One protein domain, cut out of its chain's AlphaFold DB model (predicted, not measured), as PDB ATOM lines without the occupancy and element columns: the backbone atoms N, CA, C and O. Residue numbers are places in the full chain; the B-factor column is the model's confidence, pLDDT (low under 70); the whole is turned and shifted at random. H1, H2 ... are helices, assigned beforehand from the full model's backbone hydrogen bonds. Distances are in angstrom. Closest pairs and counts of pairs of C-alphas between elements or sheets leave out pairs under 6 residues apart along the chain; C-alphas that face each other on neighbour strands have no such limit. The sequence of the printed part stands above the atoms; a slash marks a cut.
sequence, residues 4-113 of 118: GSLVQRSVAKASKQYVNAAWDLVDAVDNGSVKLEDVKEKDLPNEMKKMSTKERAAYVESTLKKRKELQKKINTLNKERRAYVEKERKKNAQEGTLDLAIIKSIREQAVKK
ATOM      1  N   GLY A   4      30.086  44.411  97.592       88.50
ATOM      2  CA  GLY A   4      28.932  43.656  98.083       88.50
ATOM      3  C   GLY A   4      28.205  44.346  99.241       88.50
ATOM      4  O   GLY A   4      26.976  44.379  99.263       88.50
ATOM      5  N   SER A   5      28.943  44.964 100.170       90.94
ATOM      6  CA  SER A   5      28.353  45.672 101.319       90.94
ATOM      7  C   SER A   5      27.554  46.912 100.903       90.94
ATOM      8  O   SER A   5      26.496  47.189 101.468       90.94
ATOM      9  N   LEU A   6      28.009  47.622  99.863       93.12
ATOM     10  CA  LEU A   6      27.302  48.779  99.312       93.12
ATOM     11  C   LEU A   6      25.985  48.361  98.653       93.12
ATOM     12  O   LEU A   6      24.952  48.978  98.907       93.12
ATOM     13  N   VAL A   7      26.002  47.273  97.875       93.06
ATOM     14  CA  VAL A   7      24.792  46.716  97.252       93.06
ATOM     15  C   VAL A   7      23.777  46.297  98.314       93.06
ATOM     16  O   VAL A   7      22.613  46.679  98.223       93.06
ATOM     17  N   GLN A   8      24.210  45.571  99.349       93.94
ATOM     18  CA  GLN A   8      23.312  45.133 100.424       93.94
ATOM     19  C   GLN A   8      22.688  46.312 101.170       93.94
ATOM     20  O   GLN A   8      21.492  46.297 101.454       93.94
ATOM     21  N   ARG A   9      23.457  47.379 101.418       95.06
ATOM     22  CA  ARG A   9      22.922  48.597 102.033       95.06
ATOM     23  C   ARG A   9      21.862  49.265 101.157       95.06
ATOM     24  O   ARG A   9      20.837  49.694 101.680       95.06
ATOM     25  N   SER A  10      22.081  49.352  99.846       95.44
ATOM     26  CA  SER A  10      21.090  49.913  98.919       95.44
ATOM     27  C   SER A  10      19.795  49.099  98.908       95.44
ATOM     28  O   SER A  10      18.713  49.678  98.939       95.44
ATOM     29  N   VAL A  11      19.897  47.767  98.940       96.06
ATOM     30  CA  VAL A  11      18.737  46.864  99.032       96.06
ATOM     31  C   VAL A  11      18.000  47.040 100.357       96.06
ATOM     32  O   VAL A  11      16.777  47.152 100.355       96.06
ATOM     33  N   ALA A  12      18.722  47.128 101.476       95.88
ATOM     34  CA  ALA A  12      18.119  47.354 102.786       95.88
ATOM     35  C   ALA A  12      17.286  48.646 102.804       95.88
ATOM     36  O   ALA A  12      16.144  48.631 103.250       95.88
ATOM     37  N   LYS A  13      17.801  49.736 102.224       94.94
ATOM     38  CA  LYS A  13      17.086  51.022 102.116       94.94
ATOM     39  C   LYS A  13      15.873  51.007 101.181       94.94
ATOM     40  O   LYS A  13      15.028  51.895 101.261       94.94
ATOM     41  N   ALA A  14      15.802  50.035 100.276       96.00
ATOM     42  CA  ALA A  14      14.657  49.826  99.392       96.00
ATOM     43  C   ALA A  14      13.641  48.815  99.945       96.00
ATOM     44  O   ALA A  14      12.625  48.547  99.296       96.00
ATOM     45  N   SER A  15      13.915  48.239 101.118       94.31
ATOM     46  CA  SER A  15      13.022  47.298 101.784       94.31
ATOM     47  C   SER A  15      11.893  48.018 102.519       94.31
ATOM     48  O   SER A  15      12.028  49.169 102.929       94.31
ATOM     49  N   LYS A  16      10.787  47.304 102.741       90.62
ATOM     50  CA  LYS A  16       9.636  47.822 103.497       90.62
ATOM     51  C   LYS A  16       9.962  48.080 104.970       90.62
ATOM     52  O   LYS A  16       9.288  48.871 105.610       90.62
ATOM     53  N   GLN A  17      10.968  47.392 105.506       91.38
ATOM     54  CA  GLN A  17      11.394  47.498 106.899       91.38
ATOM     55  C   GLN A  17      12.165  48.794 107.176       91.38
ATOM     56  O   GLN A  17      12.304  49.188 108.330       91.38
ATOM     57  N   TYR A  18      12.676  49.461 106.137       92.69
ATOM     58  CA  TYR A  18      13.420  50.709 106.274       92.69
ATOM     59  C   TYR A  18      12.461  51.907 106.344       92.69
ATOM     60  O   TYR A  18      12.272  52.620 105.362       92.69
ATOM     61  N   VAL A  19      11.840  52.099 107.509       91.44
ATOM     62  CA  VAL A  19      10.874  53.176 107.782       91.44
ATOM     63  C   VAL A  19      11.556  54.297 108.564       91.44
ATOM     64  O   VAL A  19      12.125  54.043 109.623       91.44
ATOM     65  N   ASN A  20      11.474  55.541 108.076       93.69
ATOM     66  CA  ASN A  20      12.147  56.695 108.691       93.69
ATOM     67  C   ASN A  20      11.180  57.771 109.188       93.69
ATOM     68  O   ASN A  20      11.597  58.897 109.434       93.69
ATOM     69  N   ALA A  21       9.904  57.440 109.386       92.31
ATOM     70  CA  ALA A  21       8.870  58.405 109.767       92.31
ATOM     71  C   ALA A  21       9.158  59.196 111.058       92.31
ATOM     72  O   ALA A  21       8.595  60.264 111.257       92.31
ATOM     73  N   ALA A  22      10.049  58.709 111.928       90.75
ATOM     74  CA  ALA A  22      10.474  59.445 113.117       90.75
ATOM     75  C   ALA A  22      11.315  60.701 112.802       90.75
ATOM     76  O   ALA A  22      11.430  61.576 113.656       90.75
ATOM     77  N   TRP A  23      11.934  60.788 111.619       90.38
ATOM     78  CA  TRP A  23      12.859  61.874 111.266       90.38
ATOM     79  C   TRP A  23      12.816  62.319 109.791       90.38
ATOM     80  O   TRP A  23      13.412  63.340 109.456       90.38
ATOM     81  N   ASP A  24      12.114  61.604 108.908       92.75
ATOM     82  CA  ASP A  24      11.884  61.983 107.509       92.75
ATOM     83  C   ASP A  24      10.426  62.416 107.309       92.75
ATOM     84  O   ASP A  24       9.497  61.627 107.484       92.75
ATOM     85  N   LEU A  25      10.232  63.674 106.899       91.81
ATOM     86  CA  LEU A  25       8.905  64.259 106.680       91.81
ATOM     87  C   LEU A  25       8.118  63.518 105.593       91.81
ATOM     88  O   LEU A  25       6.909  63.358 105.711       91.81
ATOM     89  N   VAL A  26       8.785  63.061 104.531       92.62
ATOM     90  CA  VAL A  26       8.116  62.384 103.413       92.62
ATOM     91  C   VAL A  26       7.580  61.015 103.855       92.62
ATOM     92  O   VAL A  26       6.432  60.703 103.556       92.62
ATOM     93  N   ASP A  27       8.359  60.236 104.614       92.31
ATOM     94  CA  ASP A  27       7.915  58.963 105.201       92.31
ATOM     95  C   ASP A  27       6.812  59.188 106.255       92.31
ATOM     96  O   ASP A  27       5.859  58.413 106.313       92.31
ATOM     97  N   ALA A  28       6.917  60.249 107.066       92.88
ATOM     98  CA  ALA A  28       5.912  60.605 108.073       92.88
ATOM     99  C   ALA A  28       4.567  61.034 107.460       92.88
ATOM    100  O   ALA A  28       3.512  60.797 108.046       92.88
ATOM    101  N   VAL A  29       4.598  61.663 106.282       92.44
ATOM    102  CA  VAL A  29       3.392  62.006 105.519       92.44
ATOM    103  C   VAL A  29       2.826  60.768 104.814       92.44
ATOM    104  O   VAL A  29       1.622  60.542 104.884       92.44
ATOM    105  N   ASP A  30       3.663  59.931 104.182       91.75
ATOM    106  CA  ASP A  30       3.215  58.711 103.476       91.75
ATOM    107  C   ASP A  30       2.556  57.697 104.420       91.75
ATOM    108  O   ASP A  30       1.582  57.046 104.045       91.75
ATOM    109  N   ASN A  31       3.050  57.575 105.658       90.75
ATOM    110  CA  ASN A  31       2.479  56.664 106.650       90.75
ATOM    111  C   ASN A  31       1.380  57.293 107.533       90.75
ATOM    112  O   ASN A  31       0.845  56.609 108.405       90.75
ATOM    113  N   GLY A  32       1.057  58.575 107.330       90.69
ATOM    114  CA  GLY A  32       0.010  59.292 108.060       90.69
ATOM    115  C   GLY A  32       0.362  59.712 109.492       90.69
ATOM    116  O   GLY A  32      -0.527  60.153 110.217       90.69
ATOM    117  N   SER A  33       1.627  59.606 109.913       90.31
ATOM    118  CA  SER A  33       2.066  60.058 111.246       90.31
ATOM    119  C   SER A  33       2.017  61.580 111.391       90.31
ATOM    120  O   SER A  33       1.875  62.089 112.500       90.31
ATOM    121  N   VAL A  34       2.155  62.310 110.281       91.31
ATOM    122  CA  VAL A  34       2.145  63.775 110.242       91.31
ATOM    123  C   VAL A  34       1.288  64.252 109.077       91.31
ATOM    124  O   VAL A  34       1.461  63.810 107.942       91.31
ATOM    125  N   LYS A  35       0.402  65.217 109.336       90.12
ATOM    126  CA  LYS A  35      -0.238  65.995 108.272       90.12
ATOM    127  C   LYS A  35       0.655  67.177 107.933       90.12
ATOM    128  O   LYS A  35       1.053  67.929 108.815       90.12
ATOM    129  N   LEU A  36       0.951  67.358 106.649       87.56
ATOM    130  CA  LEU A  36       1.844  68.424 106.186       87.56
ATOM    131  C   LEU A  36       1.343  69.831 106.567       87.56
ATOM    132  O   LEU A  36       2.145  70.740 106.757       87.56
ATOM    133  N   GLU A  37       0.028  69.990 106.693       86.56
ATOM    134  CA  GLU A  37      -0.653  71.227 107.091       86.56
ATOM    135  C   GLU A  37      -0.380  71.617 108.552       86.56
ATOM    136  O   GLU A  37      -0.330  72.803 108.866       86.56
ATOM    137  N   ASP A  38      -0.135  70.633 109.423       88.06
ATOM    138  CA  ASP A  38       0.102  70.843 110.857       88.06
ATOM    139  C   ASP A  38       1.573  71.194 111.160       88.06
ATOM    140  O   ASP A  38       1.929  71.557 112.287       88.06
ATOM    141  N   VAL A  39       2.457  71.093 110.159       87.75
ATOM    142  CA  VAL A  39       3.889  71.361 110.316       87.75
ATOM    143  C   VAL A  39       4.146  72.863 110.286       87.75
ATOM    144  O   VAL A  39       3.904  73.548 109.288       87.75
ATOM    145  N   LYS A  40       4.702  73.388 111.382       88.56
ATOM    146  CA  LYS A  40       5.057  74.806 111.485       88.56
ATOM    147  C   LYS A  40       6.152  75.147 110.484       88.56
ATOM    148  O   LYS A  40       7.142  74.433 110.346       88.56
ATOM    149  N   GLU A  41       6.041  76.315 109.866       85.75
ATOM    150  CA  GLU A  41       7.003  76.773 108.861       85.75
ATOM    151  C   GLU A  41       8.445  76.840 109.380       85.75
ATOM    152  O   GLU A  41       9.386  76.535 108.651       85.75
ATOM    153  N   LYS A  42       8.639  77.164 110.663       88.62
ATOM    154  CA  LYS A  42       9.969  77.185 111.286       88.62
ATOM    155  C   LYS A  42      10.678  75.822 111.267       88.62
ATOM    156  O   LYS A  42      11.907  75.812 111.182       88.62
ATOM    157  N   ASP A  43       9.910  74.731 111.288       88.00
ATOM    158  CA  ASP A  43      10.387  73.347 111.373       88.00
ATOM    159  C   ASP A  43      10.580  72.725 109.973       88.00
ATOM    160  O   ASP A  43      11.124  71.630 109.839       88.00
ATOM    161  N   LEU A  44      10.178  73.433 108.909       89.38
ATOM    162  CA  LEU A  44      10.390  72.998 107.531       89.38
ATOM    163  C   LEU A  44      11.833  73.248 107.056       89.38
ATOM    164  O   LEU A  44      12.488  74.191 107.503       89.38
ATOM    165  N   PRO A  45      12.329  72.469 106.081       88.19
ATOM    166  CA  PRO A  45      13.578  72.767 105.385       88.19
ATOM    167  C   PRO A  45      13.542  74.128 104.678       88.19
ATOM    168  O   PRO A  45      12.494  74.561 104.200       88.19
ATOM    169  N   ASN A  46      14.702  74.777 104.534       87.50
ATOM    170  CA  ASN A  46      14.822  76.113 103.924       87.50
ATOM    171  C   ASN A  46      14.192  76.217 102.523       87.50
ATOM    172  O   ASN A  46      13.619  77.252 102.188       87.50
ATOM    173  N   GLU A  47      14.281  75.154 101.722       86.69
ATOM    174  CA  GLU A  47      13.654  75.083 100.397       86.69
ATOM    175  C   GLU A  47      12.123  75.140 100.489       86.69
ATOM    176  O   GLU A  47      11.483  75.847  99.718       86.69
ATOM    177  N   MET A  48      11.543  74.454 101.478       90.00
ATOM    178  CA  MET A  48      10.096  74.366 101.675       90.00
ATOM    179  C   MET A  48       9.503  75.591 102.375       90.00
ATOM    180  O   MET A  48       8.324  75.879 102.173       90.00
ATOM    181  N   LYS A  49      10.284  76.342 103.167       89.06
ATOM    182  CA  LYS A  49       9.799  77.582 103.808       89.06
ATOM    183  C   LYS A  49       9.290  78.581 102.769       89.06
ATOM    184  O   LYS A  49       8.202  79.115 102.918       89.06
ATOM    185  N   LYS A  50      10.024  78.727 101.660       89.81
ATOM    186  CA  LYS A  50       9.685  79.634 100.550       89.81
ATOM    187  C   LYS A  50       8.510  79.158  99.683       89.81
ATOM    188  O   LYS A  50       8.041  79.926  98.853       89.81
ATOM    189  N   MET A  51       8.071  77.910  99.841       89.88
ATOM    190  CA  MET A  51       6.976  77.322  99.067       89.88
ATOM    191  C   MET A  51       5.622  77.622  99.713       89.88
ATOM    192  O   MET A  51       5.480  77.567 100.938       89.88
ATOM    193  N   SER A  52       4.606  77.843  98.884       90.12
ATOM    194  CA  SER A  52       3.199  77.838  99.295       90.12
ATOM    195  C   SER A  52       2.756  76.449  99.776       90.12
ATOM    196  O   SER A  52       3.398  75.437  99.500       90.12
ATOM    197  N   THR A  53       1.616  76.356 100.464       87.69
ATOM    198  CA  THR A  53       1.077  75.067 100.942       87.69
ATOM    199  C   THR A  53       0.857  74.057  99.812       87.69
ATOM    200  O   THR A  53       1.223  72.890  99.950       87.69
ATOM    201  N   LYS A  54       0.338  74.510  98.661       89.69
ATOM    202  CA  LYS A  54       0.161  73.673  97.463       89.69
ATOM    203  C   LYS A  54       1.496  73.186  96.898       89.69
ATOM    204  O   LYS A  54       1.618  72.016  96.548       89.69
ATOM    205  N   GLU A  55       2.501  74.055  96.841       91.75
ATOM    206  CA  GLU A  55       3.841  73.688  96.365       91.75
ATOM    207  C   GLU A  55       4.543  72.723  97.324       91.75
ATOM    208  O   GLU A  55       5.170  71.771  96.865       91.75
ATOM    209  N   ARG A  56       4.384  72.895  98.644       91.81
ATOM    210  CA  ARG A  56       4.900  71.951  99.650       91.81
ATOM    211  C   ARG A  56       4.303  70.559  99.453       91.81
ATOM    212  O   ARG A  56       5.048  69.580  99.440       91.81
ATOM    213  N   ALA A  57       2.984  70.471  99.263       91.06
ATOM    214  CA  ALA A  57       2.304  69.202  99.008       91.06
ATOM    215  C   ALA A  57       2.811  68.539  97.718       91.06
ATOM    216  O   ALA A  57       3.214  67.376  97.741       91.06
ATOM    217  N   ALA A  58       2.893  69.301  96.623       93.06
ATOM    218  CA  ALA A  58       3.415  68.808  95.350       93.06
ATOM    219  C   ALA A  58       4.887  68.358  95.451       93.06
ATOM    220  O   ALA A  58       5.275  67.341  94.872       93.06
ATOM    221  N   TYR A  59       5.712  69.076  96.217       93.62
ATOM    222  CA  TYR A  59       7.113  68.726  96.439       93.62
ATOM    223  C   TYR A  59       7.247  67.389  97.176       93.62
ATOM    224  O   TYR A  59       7.972  66.503  96.710       93.62
ATOM    225  N   VAL A  60       6.513  67.214  98.280       93.50
ATOM    226  CA  VAL A  60       6.497  65.965  99.061       93.50
ATOM    227  C   VAL A  60       6.003  64.803  98.202       93.50
ATOM    228  O   VAL A  60       6.664  63.766  98.140       93.50
ATOM    229  N   GLU A  61       4.906  64.987  97.466       93.50
ATOM    230  CA  GLU A  61       4.350  63.958  96.585       93.50
ATOM    231  C   GLU A  61       5.329  63.565  95.465       93.50
ATOM    232  O   GLU A  61       5.552  62.379  95.206       93.50
ATOM    233  N   SER A  62       5.968  64.544  94.817       95.62
ATOM    234  CA  SER A  62       6.959  64.279  93.767       95.62
ATOM    235  C   SER A  62       8.185  63.534  94.305       95.62
ATOM    236  O   SER A  62       8.702  62.622  93.654       95.62
ATOM    237  N   THR A  63       8.626  63.873  95.519       94.94
ATOM    238  CA  THR A  63       9.750  63.220  96.197       94.94
ATOM    239  C   THR A  63       9.400  61.783  96.568       94.94
ATOM    240  O   THR A  63      10.187  60.869  96.317       94.94
ATOM    241  N   LEU A  64       8.189  61.562  97.083       94.38
ATOM    242  CA  LEU A  64       7.658  60.241  97.394       94.38
ATOM    243  C   LEU A  64       7.571  59.353  96.145       94.38
ATOM    244  O   LEU A  64       8.004  58.199  96.176       94.38
ATOM    245  N   LYS A  65       7.066  59.889  95.025       96.25
ATOM    246  CA  LYS A  65       7.000  59.181  93.736       96.25
ATOM    247  C   LYS A  65       8.389  58.757  93.260       96.25
ATOM    248  O   LYS A  65       8.619  57.566  93.048       96.25
ATOM    249  N   LYS A  66       9.344  59.694  93.204       96.75
ATOM    250  CA  LYS A  66      10.746  59.408  92.838       96.75
ATOM    251  C   LYS A  66      11.368  58.345  93.749       96.75
ATOM    252  O   LYS A  66      12.058  57.445  93.275       96.75
ATOM    253  N   ARG A  67      11.107  58.415  95.059       95.31
ATOM    254  CA  ARG A  67      11.586  57.422  96.032       95.31
ATOM    255  C   ARG A  67      11.026  56.034  95.720       95.31
ATOM    256  O   ARG A  67      11.810  55.096  95.589       95.31
ATOM    257  N   LYS A  68       9.709  55.909  95.524       94.88
ATOM    258  CA  LYS A  68       9.043  54.638  95.182       94.88
ATOM    259  C   LYS A  68       9.573  54.050  93.866       94.88
ATOM    260  O   LYS A  68       9.834  52.848  93.792       94.88
ATOM    261  N   GLU A  69       9.808  54.881  92.852       97.12
ATOM    262  CA  GLU A  69      10.406  54.462  91.575       97.12
ATOM    263  C   GLU A  69      11.827  53.907  91.746       97.12
ATOM    264  O   GLU A  69      12.137  52.814  91.260       97.12
ATOM    265  N   LEU A  70      12.685  54.620  92.481       96.94
ATOM    266  CA  LEU A  70      14.056  54.184  92.752       96.94
ATOM    267  C   LEU A  70      14.090  52.888  93.565       96.94
ATOM    268  O   LEU A  70      14.834  51.970  93.221       96.94
ATOM    269  N   GLN A  71      13.263  52.776  94.607       96.06
ATOM    270  CA  GLN A  71      13.158  51.558  95.412       96.06
ATOM    271  C   GLN A  71      12.703  50.367  94.562       96.06
ATOM    272  O   GLN A  71      13.296  49.289  94.642       96.06
ATOM    273  N   LYS A  72      11.708  50.561  93.684       97.06
ATOM    274  CA  LYS A  72      11.270  49.533  92.730       97.06
ATOM    275  C   LYS A  72      12.422  49.098  91.824       97.06
ATOM    276  O   LYS A  72      12.663  47.901  91.694       97.06
ATOM    277  N   LYS A  73      13.175  50.048  91.261       97.81
ATOM    278  CA  LYS A  73      14.338  49.758  90.407       97.81
ATOM    279  C   LYS A  73      15.418  48.967  91.151       97.81
ATOM    280  O   LYS A  73      15.911  47.973  90.621       97.81
ATOM    281  N   ILE A  74      15.753  49.360  92.383       97.50
ATOM    282  CA  ILE A  74      16.720  48.643  93.233       97.50
ATOM    283  C   ILE A  74      16.260  47.203  93.477       97.50
ATOM    284  O   ILE A  74      17.052  46.270  93.342       97.50
ATOM    285  N   ASN A  75      14.981  47.007  93.802       96.25
ATOM    286  CA  ASN A  75      14.432  45.685  94.086       96.25
ATOM    287  C   ASN A  75      14.425  44.781  92.842       96.25
ATOM    288  O   ASN A  75      14.795  43.610  92.951       96.25
ATOM    289  N   THR A  76      14.092  45.322  91.665       97.38
ATOM    290  CA  THR A  76      14.189  44.599  90.386       97.38
ATOM    291  C   THR A  76      15.626  44.157  90.107       97.38
ATOM    292  O   THR A  76      15.877  42.964  89.945       97.38
ATOM    293  N   LEU A  77      16.588  45.084  90.167       97.12
ATOM    294  CA  LEU A  77      18.003  44.778  89.929       97.12
ATOM    295  C   LEU A  77      18.554  43.769  90.944       97.12
ATOM    296  O   LEU A  77      19.347  42.893  90.601       97.12
ATOM    297  N   ASN A  78      18.129  43.841  92.208       96.06
ATOM    298  CA  ASN A  78      18.546  42.864  93.209       96.06
ATOM    299  C   ASN A  78      17.966  41.469  92.940       96.06
ATOM    300  O   ASN A  78      18.653  40.479  93.194       96.06
ATOM    301  N   LYS A  79      16.737  41.370  92.418       96.19
ATOM    302  CA  LYS A  79      16.151  40.087  92.004       96.19
ATOM    303  C   LYS A  79      16.970  39.458  90.876       96.19
ATOM    304  O   LYS A  79      17.348  38.294  90.987       96.19
ATOM    305  N   GLU A  80      17.309  40.239  89.854       96.81
ATOM    306  CA  GLU A  80      18.164  39.806  88.740       96.81
ATOM    307  C   GLU A  80      19.549  39.370  89.231       96.81
ATOM    308  O   GLU A  80      20.014  38.278  88.909       96.81
ATOM    309  N   ARG A  81      20.174  40.170  90.105       95.31
ATOM    310  CA  ARG A  81      21.464  39.838  90.720       95.31
ATOM    311  C   ARG A  81      21.407  38.526  91.498       95.31
ATOM    312  O   ARG A  81      22.327  37.723  91.389       95.31
ATOM    313  N   ARG A  82      20.363  38.299  92.303       93.25
ATOM    314  CA  ARG A  82      20.201  37.047  93.062       93.25
ATOM    315  C   ARG A  82      20.075  35.847  92.131       93.25
ATOM    316  O   ARG A  82      20.768  34.863  92.363       93.25
ATOM    317  N   ALA A  83      19.261  35.956  91.082       94.88
ATOM    318  CA  ALA A  83      19.106  34.899  90.087       94.88
ATOM    319  C   ALA A  83      20.433  34.591  89.372       94.88
ATOM    320  O   ALA A  83      20.802  33.429  89.222       94.88
ATOM    321  N   TYR A  84      21.186  35.628  88.992       93.62
ATOM    322  CA  TYR A  84      22.512  35.468  88.399       93.62
ATOM    323  C   TYR A  84      23.490  34.777  89.358       93.62
ATOM    324  O   TYR A  84      24.093  33.772  88.997       93.62
ATOM    325  N   VAL A  85      23.601  35.255  90.602       89.25
ATOM    326  CA  VAL A  85      24.496  34.661  91.610       89.25
ATOM    327  C   VAL A  85      24.126  33.209  91.900       89.25
ATOM    328  O   VAL A  85      25.015  32.376  92.032       89.25
ATOM    329  N   GLU A  86      22.839  32.878  91.986       87.69
ATOM    330  CA  GLU A  86      22.397  31.496  92.180       87.69
ATOM    331  C   GLU A  86      22.775  30.604  90.991       87.69
ATOM    332  O   GLU A  86      23.299  29.506  91.185       87.69
ATOM    333  N   LYS A  87      22.573  31.091  89.760       90.44
ATOM    334  CA  LYS A  87      22.969  30.386  88.536       90.44
ATOM    335  C   LYS A  87      24.477  30.141  88.493       90.44
ATOM    336  O   LYS A  87      24.900  29.023  88.218       90.44
ATOM    337  N   GLU A  88      25.283  31.156  88.782       88.38
ATOM    338  CA  GLU A  88      26.744  31.036  88.769       88.38
ATOM    339  C   GLU A  88      27.264  30.157  89.910       88.38
ATOM    340  O   GLU A  88      28.184  29.373  89.699       88.38
ATOM    341  N   ARG A  89      26.637  30.193  91.093       81.88
ATOM    342  CA  ARG A  89      26.947  29.258  92.187       81.88
ATOM    343  C   ARG A  89      26.683  27.808  91.799       81.88
ATOM    344  O   ARG A  89      27.497  26.954  92.111       81.88
ATOM    345  N   LYS A  90      25.571  27.532  91.106       82.00
ATOM    346  CA  LYS A  90      25.248  26.186  90.606       82.00
ATOM    347  C   LYS A  90      26.245  25.707  89.546       82.00
ATOM    348  O   LYS A  90      26.600  24.538  89.545       82.00
ATOM    349  N   LYS A  91      26.709  26.598  88.663       81.62
ATOM    350  CA  LYS A  91      27.720  26.272  87.639       81.62
ATOM    351  C   LYS A  91      29.105  26.020  88.230       81.62
ATOM    352  O   LYS A  91      29.783  25.093  87.813       81.62
ATOM    353  N   ASN A  92      29.508  26.847  89.190       70.50
ATOM    354  CA  ASN A  92      30.814  26.780  89.842       70.50
ATOM    355  C   ASN A  92      30.767  25.941  91.124       70.50
ATOM    356  O   ASN A  92      31.560  26.174  92.035       70.50
ATOM    357  N   ALA A  93      29.817  25.006  91.221       64.38
ATOM    358  CA  ALA A  93      29.684  24.108  92.356       64.38
ATOM    359  C   ALA A  93      30.851  23.109  92.359       64.38
ATOM    360  O   ALA A  93      30.713  21.963  91.945       64.38
ATOM    361  N   GLN A  94      32.022  23.561  92.800       63.09
ATOM    362  CA  GLN A  94      33.053  22.668  93.301       63.09
ATOM    363  C   GLN A  94      32.603  22.149  94.667       63.09
ATOM    364  O   GLN A  94      32.189  22.922  95.536       63.09
ATOM    365  N   GLU A  95      32.668  20.834  94.855       61.28
ATOM    366  CA  GLU A  95      32.476  20.232  96.170       61.28
ATOM    367  C   GLU A  95      33.515  20.793  97.156       61.28
ATOM    368  O   GLU A  95      34.700  20.883  96.839       61.28
ATOM    369  N   GLY A  96      33.073  21.179  98.360       65.12
ATOM    370  CA  GLY A  96      33.976  21.486  99.478       65.12
ATOM    371  C   GLY A  96      34.282  22.961  99.762       65.12
ATOM    372  O   GLY A  96      35.219  23.239 100.510       65.12
ATOM    373  N   THR A  97      33.521  23.926  99.240       76.06
ATOM    374  CA  THR A  97      33.704  25.329  99.649       76.06
ATOM    375  C   THR A  97      33.284  25.558 101.111       76.06
ATOM    376  O   THR A  97      32.336  24.953 101.622       76.06
ATOM    377  N   LEU A  98      33.996  26.452 101.809       80.25
ATOM    378  CA  LEU A  98      33.765  26.746 103.232       80.25
ATOM    379  C   LEU A  98      32.323  27.197 103.514       80.25
ATOM    380  O   LEU A  98      31.732  26.809 104.520       80.25
ATOM    381  N   ASP A  99      31.739  28.000 102.628       79.12
ATOM    382  CA  ASP A  99      30.359  28.471 102.753       79.12
ATOM    383  C   ASP A  99      29.343  27.322 102.678       79.12
ATOM    384  O   ASP A  99      28.418  27.283 103.490       79.12
ATOM    385  N   LEU A 100      29.538  26.345 101.786       79.44
ATOM    386  CA  LEU A 100      28.701  25.143 101.718       79.44
ATOM    387  C   LEU A 100      28.837  24.284 102.980       79.44
ATOM    388  O   LEU A 100      27.824  23.825 103.513       79.44
ATOM    389  N   ALA A 101      30.057  24.109 103.496       85.06
ATOM    390  CA  ALA A 101      30.302  23.355 104.726       85.06
ATOM    391  C   ALA A 101      29.624  24.004 105.949       85.06
ATOM    392  O   ALA A 101      28.991  23.312 106.753       85.06
ATOM    393  N   ILE A 102      29.692  25.336 106.058       87.25
ATOM    394  CA  ILE A 102      29.021  26.099 107.120       87.25
ATOM    395  C   ILE A 102      27.497  25.983 106.987       87.25
ATOM    396  O   ILE A 102      26.826  25.669 107.969       87.25
ATOM    397  N   ILE A 103      26.938  26.187 105.787       86.38
ATOM    398  CA  ILE A 103      25.486  26.087 105.555       86.38
ATOM    399  C   ILE A 103      24.974  24.687 105.902       86.38
ATOM    400  O   ILE A 103      23.952  24.566 106.581       86.38
ATOM    401  N   LYS A 104      25.683  23.637 105.471       86.69
ATOM    402  CA  LYS A 104      25.336  22.247 105.780       86.69
ATOM    403  C   LYS A 104      25.333  22.002 107.290       86.69
ATOM    404  O   LYS A 104      24.326  21.546 107.821       86.69
ATOM    405  N   SER A 105      26.399  22.408 107.981       90.50
ATOM    406  CA  SER A 105      26.525  22.250 109.437       90.50
ATOM    407  C   SER A 105      25.410  22.974 110.203       90.50
ATOM    408  O   SER A 105      24.834  22.419 111.138       90.50
ATOM    409  N   ILE A 106      25.063  24.201 109.797       92.06
ATOM    410  CA  ILE A 106      23.980  24.975 110.423       92.06
ATOM    411  C   ILE A 106      22.623  24.306 110.182       92.06
ATOM    412  O   ILE A 106      21.831  24.190 111.117       92.06
ATOM    413  N   ARG A 107      22.347  23.844 108.955       90.38
ATOM    414  CA  ARG A 107      21.094  23.140 108.635       90.38
ATOM    415  C   ARG A 107      20.950  21.854 109.439       90.38
ATOM    416  O   ARG A 107      19.894  21.636 110.019       90.38
ATOM    417  N   GLU A 108      22.003  21.047 109.540       91.81
ATOM    418  CA  GLU A 108      21.998  19.825 110.354       91.81
ATOM    419  C   GLU A 108      21.699  20.119 111.831       91.81
ATOM    420  O   GLU A 108      20.890  19.430 112.453       91.81
ATOM    421  N   GLN A 109      22.307  21.165 112.400       93.94
ATOM    422  CA  GLN A 109      22.020  21.581 113.776       93.94
ATOM    423  C   GLN A 109      20.592  22.104 113.954       93.94
ATOM    424  O   GLN A 109      19.988  21.883 115.000       93.94
ATOM    425  N   ALA A 110      20.051  22.797 112.956       93.88
ATOM    426  CA  ALA A 110      18.697  23.325 113.002       93.88
ATOM    427  C   ALA A 110      17.638  22.218 112.871       93.88
ATOM    428  O   ALA A 110      16.666  22.238 113.618       93.88
ATOM    429  N   VAL A 111      17.860  21.202 112.031       94.94
ATOM    430  CA  VAL A 111      16.980  20.020 111.961       94.94
ATOM    431  C   VAL A 111      16.940  19.286 113.304       94.94
ATOM    432  O   VAL A 111      15.864  18.932 113.767       94.94
ATOM    433  N   LYS A 112      18.079  19.148 114.004       94.56
ATOM    434  CA  LYS A 112      18.119  18.596 115.379       94.56
ATOM    435  C   LYS A 112      17.336  19.423 116.408       94.56
ATOM    436  O   LYS A 112      17.099  18.949 117.512       94.56
ATOM    437  N   LYS A 113      16.999  20.671 116.080       94.31
ATOM    438  CA  LYS A 113      16.163  21.567 116.887       94.31
ATOM    439  C   LYS A 113      14.741  21.688 116.326       94.31
ATOM    440  O   LYS A 113      14.063  22.658 116.647       94.31
TER     441      LYS A 113
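AT A GLANCE: This is residues 4 to 113 of the 118 residues of an uncharacterized protein of Nitrospiraceae bacterium (UniProt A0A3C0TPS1). One long helix, H4, makes a rod's length; short H1 and H2 pack on it, H3 is near its first residues, and H5 sticks out beyond its last. The printed part has 110 residues with five named helices, H1 to H5 in order, and no named strand: all helix. It is extended, radius of gyration of the C-alphas 21.8 A, spans 65 by 31 by 18 A.

HOW THE PARTS SIT: Look at H1, residues 4 to 13: it touches H4, residues 53 to 91, at 71 to 78 alone, opposite ways at a steep tilt of 41 degrees; closest C-alphas Val 11 and Ile 74, 6.4 A. H2, residues 25 to 30, touches H4 at 60 to 64 alone, about perpendicular at 78 degrees; closest C-alphas Val 26 and Val 60, 5.9 A. H3, residues 46 to 49, is close to H4 but not clearly touching, closest C-alphas Met 48 and Arg 56, 6.1 A. H5, residues 98 to 111, touches no helix. Every O i to N i+4 pair is within hydrogen-bond range in H1, H2, H4 and H5; H3 is too short for one.

IN THESE COORDINATES: Find C-alpha 53 at (1.077, 75.067, 100.942); H4 runs 57.2 A to C-alpha 91. H5, 20.1 A, ends at (16.980, 20.020, 111.961).

THE WHOLE: Residues 79 to 113 stand free. The links H1 to H2 and H2 to H3 are long; the printed part has no cut. Residues 93 to 96 have pLDDT under 70.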